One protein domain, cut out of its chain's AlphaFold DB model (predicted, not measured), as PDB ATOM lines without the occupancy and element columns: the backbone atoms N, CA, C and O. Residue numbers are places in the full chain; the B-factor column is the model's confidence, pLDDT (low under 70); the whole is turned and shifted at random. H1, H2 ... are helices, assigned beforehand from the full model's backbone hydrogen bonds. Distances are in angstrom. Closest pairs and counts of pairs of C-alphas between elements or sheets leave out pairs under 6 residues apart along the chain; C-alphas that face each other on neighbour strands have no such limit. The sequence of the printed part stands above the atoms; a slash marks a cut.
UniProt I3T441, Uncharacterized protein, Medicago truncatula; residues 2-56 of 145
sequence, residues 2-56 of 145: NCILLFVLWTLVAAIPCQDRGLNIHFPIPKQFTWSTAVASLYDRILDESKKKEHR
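This is residues 2 to 56 of the 145 residues of an uncharacterized protein of Medicago truncatula (UniProt I3T441). Two helices, H1 and H2, lie loosely side by side and run the same way, their lines at a shallow tilt of 17 degrees, and a long link without named elements, residues 15 to 35, folds back past them to join the end of H1 to the beginning of H2. The outline is a rod whose C-alphas span 38 by 18 by 14 A, with H2 as its longest helix. The printed part has 55 residues with two named helices, H1 then H2, and no named strand; the class is all helix. It is only just compact, close to loose, with a radius of gyration of the C-alphas of 11.7 A.

H1, residues 2 to 14, and H2, residues 36 to 54, only just touch, with 3 pairs of C-alphas within 8 A. The closest C-alphas of the two are those of Ala 14 and Ser 50, 7.4 A apart. H1 touches H2 with residues 11 to 14 alone, and H2 touches H1 with residues 46 to 50 alone. Their lines stand at a shallow tilt of 17 degrees and they run the same way, with centres 12.4 A apart. In both H1 and H2, every pair of O i and N i+4 is within hydrogen-bond range.

H1 begins at C-alpha 2, at (162.983, 157.821, 259.901), and measures 18.2 A from first to last C-alpha. Residues 15 to 35 form the long link, 21 residues, passing C-alpha 26 at (156.532, 164.639, 271.081). H2 measures 27.3 A from first to last C-alpha and ends at C-alpha 54, at (145.186, 179.549, 266.838).

The two C-alphas farthest apart are those of Gln 32 and Arg 56, 38.0 A. The printed part, residues 2 to 56, has no cut. In this predicted model the mean pLDDT of the printed part is 75.1; residues 17 to 27 and 52 to 56 are under 70.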
ATOM      1  N   ASN A   2     164.419 157.880 259.556       73.25
ATOM      2  CA  ASN A   2     162.983 157.821 259.901       73.25
ATOM      3  C   ASN A   2     162.458 159.053 260.688       73.25
ATOM      4  O   ASN A   2     161.400 159.588 260.387       73.25
ATOM      5  N   CYS A   3     163.250 159.590 261.622       77.00
ATOM      6  CA  CYS A   3     162.906 160.801 262.376       77.00
ATOM      7  C   CYS A   3     162.848 162.087 261.524       77.00
ATOM      8  O   CYS A   3     162.032 162.951 261.799       77.00
ATOM      9  N   ILE A   4     163.639 162.225 260.458       81.44
ATOM     10  CA  ILE A   4     163.492 163.382 259.554       81.44
ATOM     11  C   ILE A   4     162.211 163.256 258.727       81.44
ATOM     12  O   ILE A   4     161.478 164.223 258.571       81.44
ATOM     13  N   LEU A   5     161.908 162.049 258.248       79.62
ATOM     14  CA  LEU A   5     160.692 161.754 257.489       79.62
ATOM     15  C   LEU A   5     159.427 162.044 258.302       79.62
ATOM     16  O   LEU A   5     158.547 162.764 257.844       79.62
ATOM     17  N   LEU A   6     159.375 161.545 259.535       79.44
ATOM     18  CA  LEU A   6     158.288 161.827 260.466       79.44
ATOM     19  C   LEU A   6     158.184 163.346 260.767       79.44
ATOM     20  O   LEU A   6     157.075 163.848 260.922       79.44
ATOM     21  N   PHE A   7     159.303 164.090 260.794       83.25
ATOM     22  CA  PHE A   7     159.306 165.538 261.033       83.25
ATOM     23  C   PHE A   7     158.714 166.270 259.830       83.25
ATOM     24  O   PHE A   7     157.857 167.124 260.005       83.25
ATOM     25  N   VAL A   8     159.092 165.879 258.610       84.25
ATOM     26  CA  VAL A   8     158.523 166.424 257.366       84.25
ATOM     27  C   VAL A   8     157.026 166.121 257.252       84.25
ATOM     28  O   VAL A   8     156.244 166.991 256.889       84.25
ATOM     29  N   LEU A   9     156.592 164.907 257.597       81.75
ATOM     30  CA  LEU A   9     155.166 164.567 257.609       81.75
ATOM     31  C   LEU A   9     154.395 165.411 258.635       81.75
ATOM     32  O   LEU A   9     153.303 165.893 258.339       81.75
ATOM     33  N   TRP A  10     154.983 165.635 259.812       83.56
ATOM     34  CA  TRP A  10     154.415 166.515 260.832       83.56
ATOM     35  C   TRP A  10     154.350 167.978 260.375       83.56
ATOM     36  O   TRP A  10     153.319 168.617 260.570       83.56
ATOM     37  N   THR A  11     155.383 168.515 259.719       83.00
ATOM     38  CA  THR A  11     155.361 169.907 259.235       83.00
ATOM     39  C   THR A  11     154.341 170.123 258.119       83.00
ATOM     40  O   THR A  11     153.687 171.165 258.093       83.00
ATOM     41  N   LEU A  12     154.152 169.144 257.226       79.25
ATOM     42  CA  LEU A  12     153.104 169.188 256.199       79.25
ATOM     43  C   LEU A  12     151.708 169.254 256.824       79.25
ATOM     44  O   LEU A  12     150.874 170.045 256.394       79.25
ATOM     45  N   VAL A  13     151.484 168.465 257.872       75.94
ATOM     46  CA  VAL A  13     150.263 168.505 258.681       75.94
ATOM     47  C   VAL A  13     150.103 169.861 259.383       75.94
ATOM     48  O   VAL A  13     149.035 170.462 259.317       75.94
ATOM     49  N   ALA A  14     151.167 170.389 259.994       75.56
ATOM     50  CA  ALA A  14     151.159 171.675 260.692       75.56
ATOM     51  C   ALA A  14     150.835 172.874 259.778       75.56
ATOM     52  O   ALA A  14     150.300 173.888 260.231       75.56
ATOM     53  N   ALA A  15     151.147 172.775 258.483       73.38
ATOM     54  CA  ALA A  15     150.844 173.816 257.504       73.38
ATOM     55  C   ALA A  15     149.339 173.922 257.186       73.38
ATOM     56  O   ALA A  15     148.875 174.975 256.730       73.38
ATOM     57  N   ILE A  16     148.564 172.867 257.450       70.06
ATOM     58  CA  ILE A  16     147.150 172.778 257.098       70.06
ATOM     59  C   ILE A  16     146.295 173.453 258.196       70.06
ATOM     60  O   ILE A  16     146.285 172.999 259.339       70.06
ATOM     61  N   PRO A  17     145.553 174.539 257.889       57.56
ATOM     62  CA  PRO A  17     144.807 175.336 258.875       57.56
ATOM     63  C   PRO A  17     143.625 174.618 259.549       57.56
ATOM     64  O   PRO A  17     142.967 175.228 260.378       57.56
ATOM     65  N   CYS A  18     143.327 173.364 259.204       52.94
ATOM     66  CA  CYS A  18     142.192 172.614 259.748       52.94
ATOM     67  C   CYS A  18     142.565 171.560 260.806       52.94
ATOM     68  O   CYS A  18     141.688 170.817 261.246       52.94
ATOM     69  N   GLN A  19     143.829 171.487 261.244       55.66
ATOM     70  CA  GLN A  19     144.278 170.461 262.188       55.66
ATOM     71  C   GLN A  19     144.675 171.022 263.564       55.66
ATOM     72  O   GLN A  19     145.839 170.982 263.952       55.66
ATOM     73  N   ASP A  20     143.687 171.439 264.363       54.16
ATOM     74  CA  ASP A  20     143.897 171.864 265.765       54.16
ATOM     75  C   ASP A  20     144.373 170.724 266.687       54.16
ATOM     76  O   ASP A  20     144.905 170.949 267.769       54.16
ATOM     77  N   ARG A  21     144.195 169.462 266.276       55.56
ATOM     78  CA  ARG A  21     144.393 168.289 267.151       55.56
ATOM     79  C   ARG A  21     145.724 167.550 266.964       55.56
ATOM     80  O   ARG A  21     145.938 166.542 267.630       55.56
ATOM     81  N   GLY A  22     146.608 167.997 266.064       56.75
ATOM     82  CA  GLY A  22     147.783 167.215 265.628       56.75
ATOM     83  C   GLY A  22     149.166 167.798 265.933       56.75
ATOM     84  O   GLY A  22     150.164 167.149 265.636       56.75
ATOM     85  N   LEU A  23     149.257 169.009 266.486       62.78
ATOM     86  CA  LEU A  23     150.537 169.722 266.604       62.78
ATOM     87  C   LEU A  23     151.395 169.276 267.795       62.78
ATOM     88  O   LEU A  23     152.615 169.396 267.740       62.78
ATOM     89  N   ASN A  24     150.785 168.721 268.843       64.25
ATOM     90  CA  ASN A  24     151.477 168.346 270.078       64.25
ATOM     91  C   ASN A  24     151.997 166.896 270.031       64.25
ATOM     92  O   ASN A  24     151.620 166.055 270.846       64.25
ATOM     93  N   ILE A  25     152.818 166.574 269.027       66.56
ATOM     94  CA  ILE A  25     153.458 165.258 268.904       66.56
ATOM     95  C   ILE A  25     154.885 165.371 269.436       66.56
ATOM     96  O   ILE A  25     155.726 166.037 268.838       66.56
ATOM     97  N   HIS A  26     155.174 164.690 270.548       66.56
ATOM     98  CA  HIS A  26     156.532 164.639 271.081       66.56
ATOM     99  C   HIS A  26     157.439 163.841 270.144       66.56
ATOM    100  O   HIS A  26     157.271 162.635 269.945       66.56
ATOM    101  N   PHE A  27     158.433 164.528 269.599       68.44
ATOM    102  CA  PHE A  27     159.315 163.977 268.596       68.44
ATOM    103  C   PHE A  27     160.670 163.590 269.206       68.44
ATOM    104  O   PHE A  27     161.392 164.465 269.687       68.44
ATOM    105  N   PRO A  28     161.075 162.306 269.203       70.75
ATOM    106  CA  PRO A  28     162.377 161.912 269.729       70.75
ATOM    107  C   PRO A  28     163.477 162.280 268.722       70.75
ATOM    108  O   PRO A  28     163.872 161.473 267.878       70.75
ATOM    109  N   ILE A  29     163.966 163.522 268.786       75.06
ATOM    110  CA  ILE A  29     165.089 163.988 267.965       75.06
ATOM    111  C   ILE A  29     166.387 163.379 268.535       75.06
ATOM    112  O   ILE A  29     166.748 163.661 269.682       75.06
ATOM    113  N   PRO A  30     167.125 162.546 267.775       78.00
ATOM    114  CA  PRO A  30     168.355 161.947 268.279       78.00
ATOM    115  C   PRO A  30     169.434 163.024 268.438       78.00
ATOM    116  O   PRO A  30     169.756 163.731 267.485       78.00
ATOM    117  N   LYS A  31     170.029 163.131 269.628       78.25
ATOM    118  CA  LYS A  31     171.039 164.160 269.955       78.25
ATOM    119  C   LYS A  31     172.423 163.903 269.347       78.25
ATOM    120  O   LYS A  31     173.283 164.769 269.386       78.25
ATOM    121  N   GLN A  32     172.636 162.713 268.790       82.12
ATOM    122  CA  GLN A  32     173.927 162.257 268.266       82.12
ATOM    123  C   GLN A  32     174.285 162.808 266.876       82.12
ATOM    124  O   GLN A  32     175.393 162.583 266.400       82.12
ATOM    125  N   PHE A  33     173.358 163.491 266.199       83.06
ATOM    126  CA  PHE A  33     173.575 163.998 264.845       83.06
ATOM    127  C   PHE A  33     173.759 165.516 264.828       83.06
ATOM    128  O   PHE A  33     173.063 166.243 265.530       83.06
ATOM    129  N   THR A  34     174.639 166.006 263.957       85.88
ATOM    130  CA  THR A  34     174.956 167.439 263.817       85.88
ATOM    131  C   THR A  34     173.767 168.294 263.361       85.88
ATOM    132  O   THR A  34     173.687 169.465 263.714       85.88
ATOM    133  N   TRP A  35     172.802 167.716 262.637       86.25
ATOM    134  CA  TRP A  35     171.565 168.398 262.228       86.25
ATOM    135  C   TRP A  35     170.513 168.499 263.346       86.25
ATOM    136  O   TRP A  35     169.530 169.222 263.197       86.25
ATOM    137  N   SER A  36     170.700 167.783 264.461       86.38
ATOM    138  CA  SER A  36     169.713 167.647 265.544       86.38
ATOM    139  C   SER A  36     169.288 168.999 266.119       86.38
ATOM    140  O   SER A  36     168.098 169.286 266.229       86.38
ATOM    141  N   THR A  37     170.259 169.876 266.387       86.94
ATOM    142  CA  THR A  37     170.022 171.221 266.925       86.94
ATOM    143  C   THR A  37     169.222 172.101 265.966       86.94
ATOM    144  O   THR A  37     168.324 172.821 266.397       86.94
ATOM    145  N   ALA A  38     169.503 172.025 264.663       87.25
ATOM    146  CA  ALA A  38     168.774 172.796 263.659       87.25
ATOM    147  C   ALA A  38     167.317 172.322 263.532       87.25
ATOM    148  O   ALA A  38     166.404 173.142 263.466       87.25
ATOM    149  N   VAL A  39     167.086 171.004 263.557       87.12
ATOM    150  CA  VAL A  39     165.733 170.427 263.503       87.12
ATOM    151  C   VAL A  39     164.933 170.749 264.765       87.12
ATOM    152  O   VAL A  39     163.763 171.103 264.656       87.12
ATOM    153  N   ALA A  40     165.557 170.707 265.945       87.44
ATOM    154  CA  ALA A  40     164.917 171.125 267.192       87.44
ATOM    155  C   ALA A  40     164.510 172.610 267.153       87.44
ATOM    156  O   ALA A  40     163.372 172.946 267.463       87.44
ATOM    157  N   SER A  41     165.394 173.490 266.669       89.75
ATOM    158  CA  SER A  41     165.075 174.916 266.516       89.75
ATOM    159  C   SER A  41     163.923 175.170 265.533       89.75
ATOM    160  O   SER A  41     163.087 176.042 265.773       89.75
ATOM    161  N   LEU A  42     163.854 174.409 264.435       88.94
ATOM    162  CA  LEU A  42     162.739 174.487 263.489       88.94
ATOM    163  C   LEU A  42     161.427 174.009 264.115       88.94
ATOM    164  O   LEU A  42     160.404 174.661 263.928       88.94
ATOM    165  N   TYR A  43     161.460 172.903 264.861       86.56
ATOM    166  CA  TYR A  43     160.303 172.375 265.583       86.56
ATOM    167  C   TYR A  43     159.701 173.426 266.527       86.56
ATOM    168  O   TYR A  43     158.512 173.730 266.419       86.56
ATOM    169  N   ASP A  44     160.531 174.045 267.370       87.69
ATOM    170  CA  ASP A  44     160.088 175.065 268.328       87.69
ATOM    171  C   ASP A  44     159.485 176.284 267.619       87.69
ATOM    172  O   ASP A  44     158.409 176.762 267.981       87.69
ATOM    173  N   ARG A  45     160.125 176.755 266.540       88.12
ATOM    174  CA  ARG A  45     159.623 177.901 265.771       88.12
ATOM    175  C   ARG A  45     158.287 177.611 265.090       88.12
ATOM    176  O   ARG A  45     157.427 178.488 265.047       88.12
ATOM    177  N   ILE A  46     158.104 176.406 264.553       84.94
ATOM    178  CA  ILE A  46     156.839 175.992 263.932       84.94
ATOM    179  C   ILE A  46     155.732 175.912 264.988       84.94
ATOM    180  O   ILE A  46     154.625 176.385 264.735       84.94
ATOM    181  N   LEU A  47     156.030 175.395 266.186       83.19
ATOM    182  CA  LEU A  47     155.084 175.399 267.302       83.19
ATOM    183  C   LEU A  47     154.672 176.819 267.705       83.19
ATOM    184  O   LEU A  47     153.479 177.086 267.851       83.19
ATOM    185  N   ASP A  48     155.620 177.741 267.842       84.19
ATOM    186  CA  ASP A  48     155.315 179.126 268.216       84.19
ATOM    187  C   ASP A  48     154.473 179.850 267.160       84.19
ATOM    188  O   ASP A  48     153.518 180.552 267.502       84.19
ATOM    189  N   GLU A  49     154.768 179.657 265.873       80.25
ATOM    190  CA  GLU A  49     153.948 180.215 264.793       80.25
ATOM    191  C   GLU A  49     152.549 179.584 264.742       80.25
ATOM    192  O   GLU A  49     151.565 180.278 264.476       80.25
ATOM    193  N   SER A  50     152.423 178.295 265.069       72.50
ATOM    194  CA  SER A  50     151.122 177.621 265.105       72.50
ATOM    195  C   SER A  50     150.198 178.156 266.213       72.50
ATOM    196  O   SER A  50     149.026 178.421 265.946       72.50
ATOM    197  N   LYS A  51     150.729 178.459 267.407       73.00
ATOM    198  CA  LYS A  51     149.972 179.089 268.512       73.00
ATOM    199  C   LYS A  51     149.475 180.499 268.173       73.00
ATOM    200  O   LYS A  51     148.384 180.899 268.571       73.00
ATOM    201  N   LYS A  52     150.254 181.280 267.413       69.94
ATOM    202  CA  LYS A  52     149.820 182.615 266.947       69.94
ATOM    203  C   LYS A  52     148.647 182.526 265.968       69.94
ATOM    204  O   LYS A  52     147.824 183.439 265.915       69.94
ATOM    205  N   LYS A  53     148.588 181.449 265.181       60.12
ATOM    206  CA  LYS A  53     147.515 181.180 264.215       60.12
ATOM    207  C   LYS A  53     146.220 180.745 264.911       60.12
ATOM    208  O   LYS A  53     145.161 181.216 264.514       60.12
ATOM    209  N   GLU A  54     146.317 179.952 265.981       56.56
ATOM    210  CA  GLU A  54     145.186 179.549 266.838       56.56
ATOM    211  C   GLU A  54     144.427 180.767 267.398       56.56
ATOM    212  O   GLU A  54     143.205 180.859 267.294       56.56
ATOM    213  N   HIS A  55     145.151 181.790 267.871       51.62
ATOM    214  CA  HIS A  55     144.550 183.024 268.396       51.62
ATOM    215  C   HIS A  55     143.754 183.853 267.374       51.62
ATOM    216  O   HIS A  55     143.044 184.779 267.768       51.62
ATOM    217  N   ARG A  56     143.857 183.555 266.073       54.47
ATOM    218  CA  ARG A  56     143.080 184.242 265.032       54.47
ATOM    219  C   ARG A  56     141.706 183.625 264.772       54.47
ATOM    220  O   ARG A  56     141.028 184.127 263.883       54.47
TER     221      ARG A  56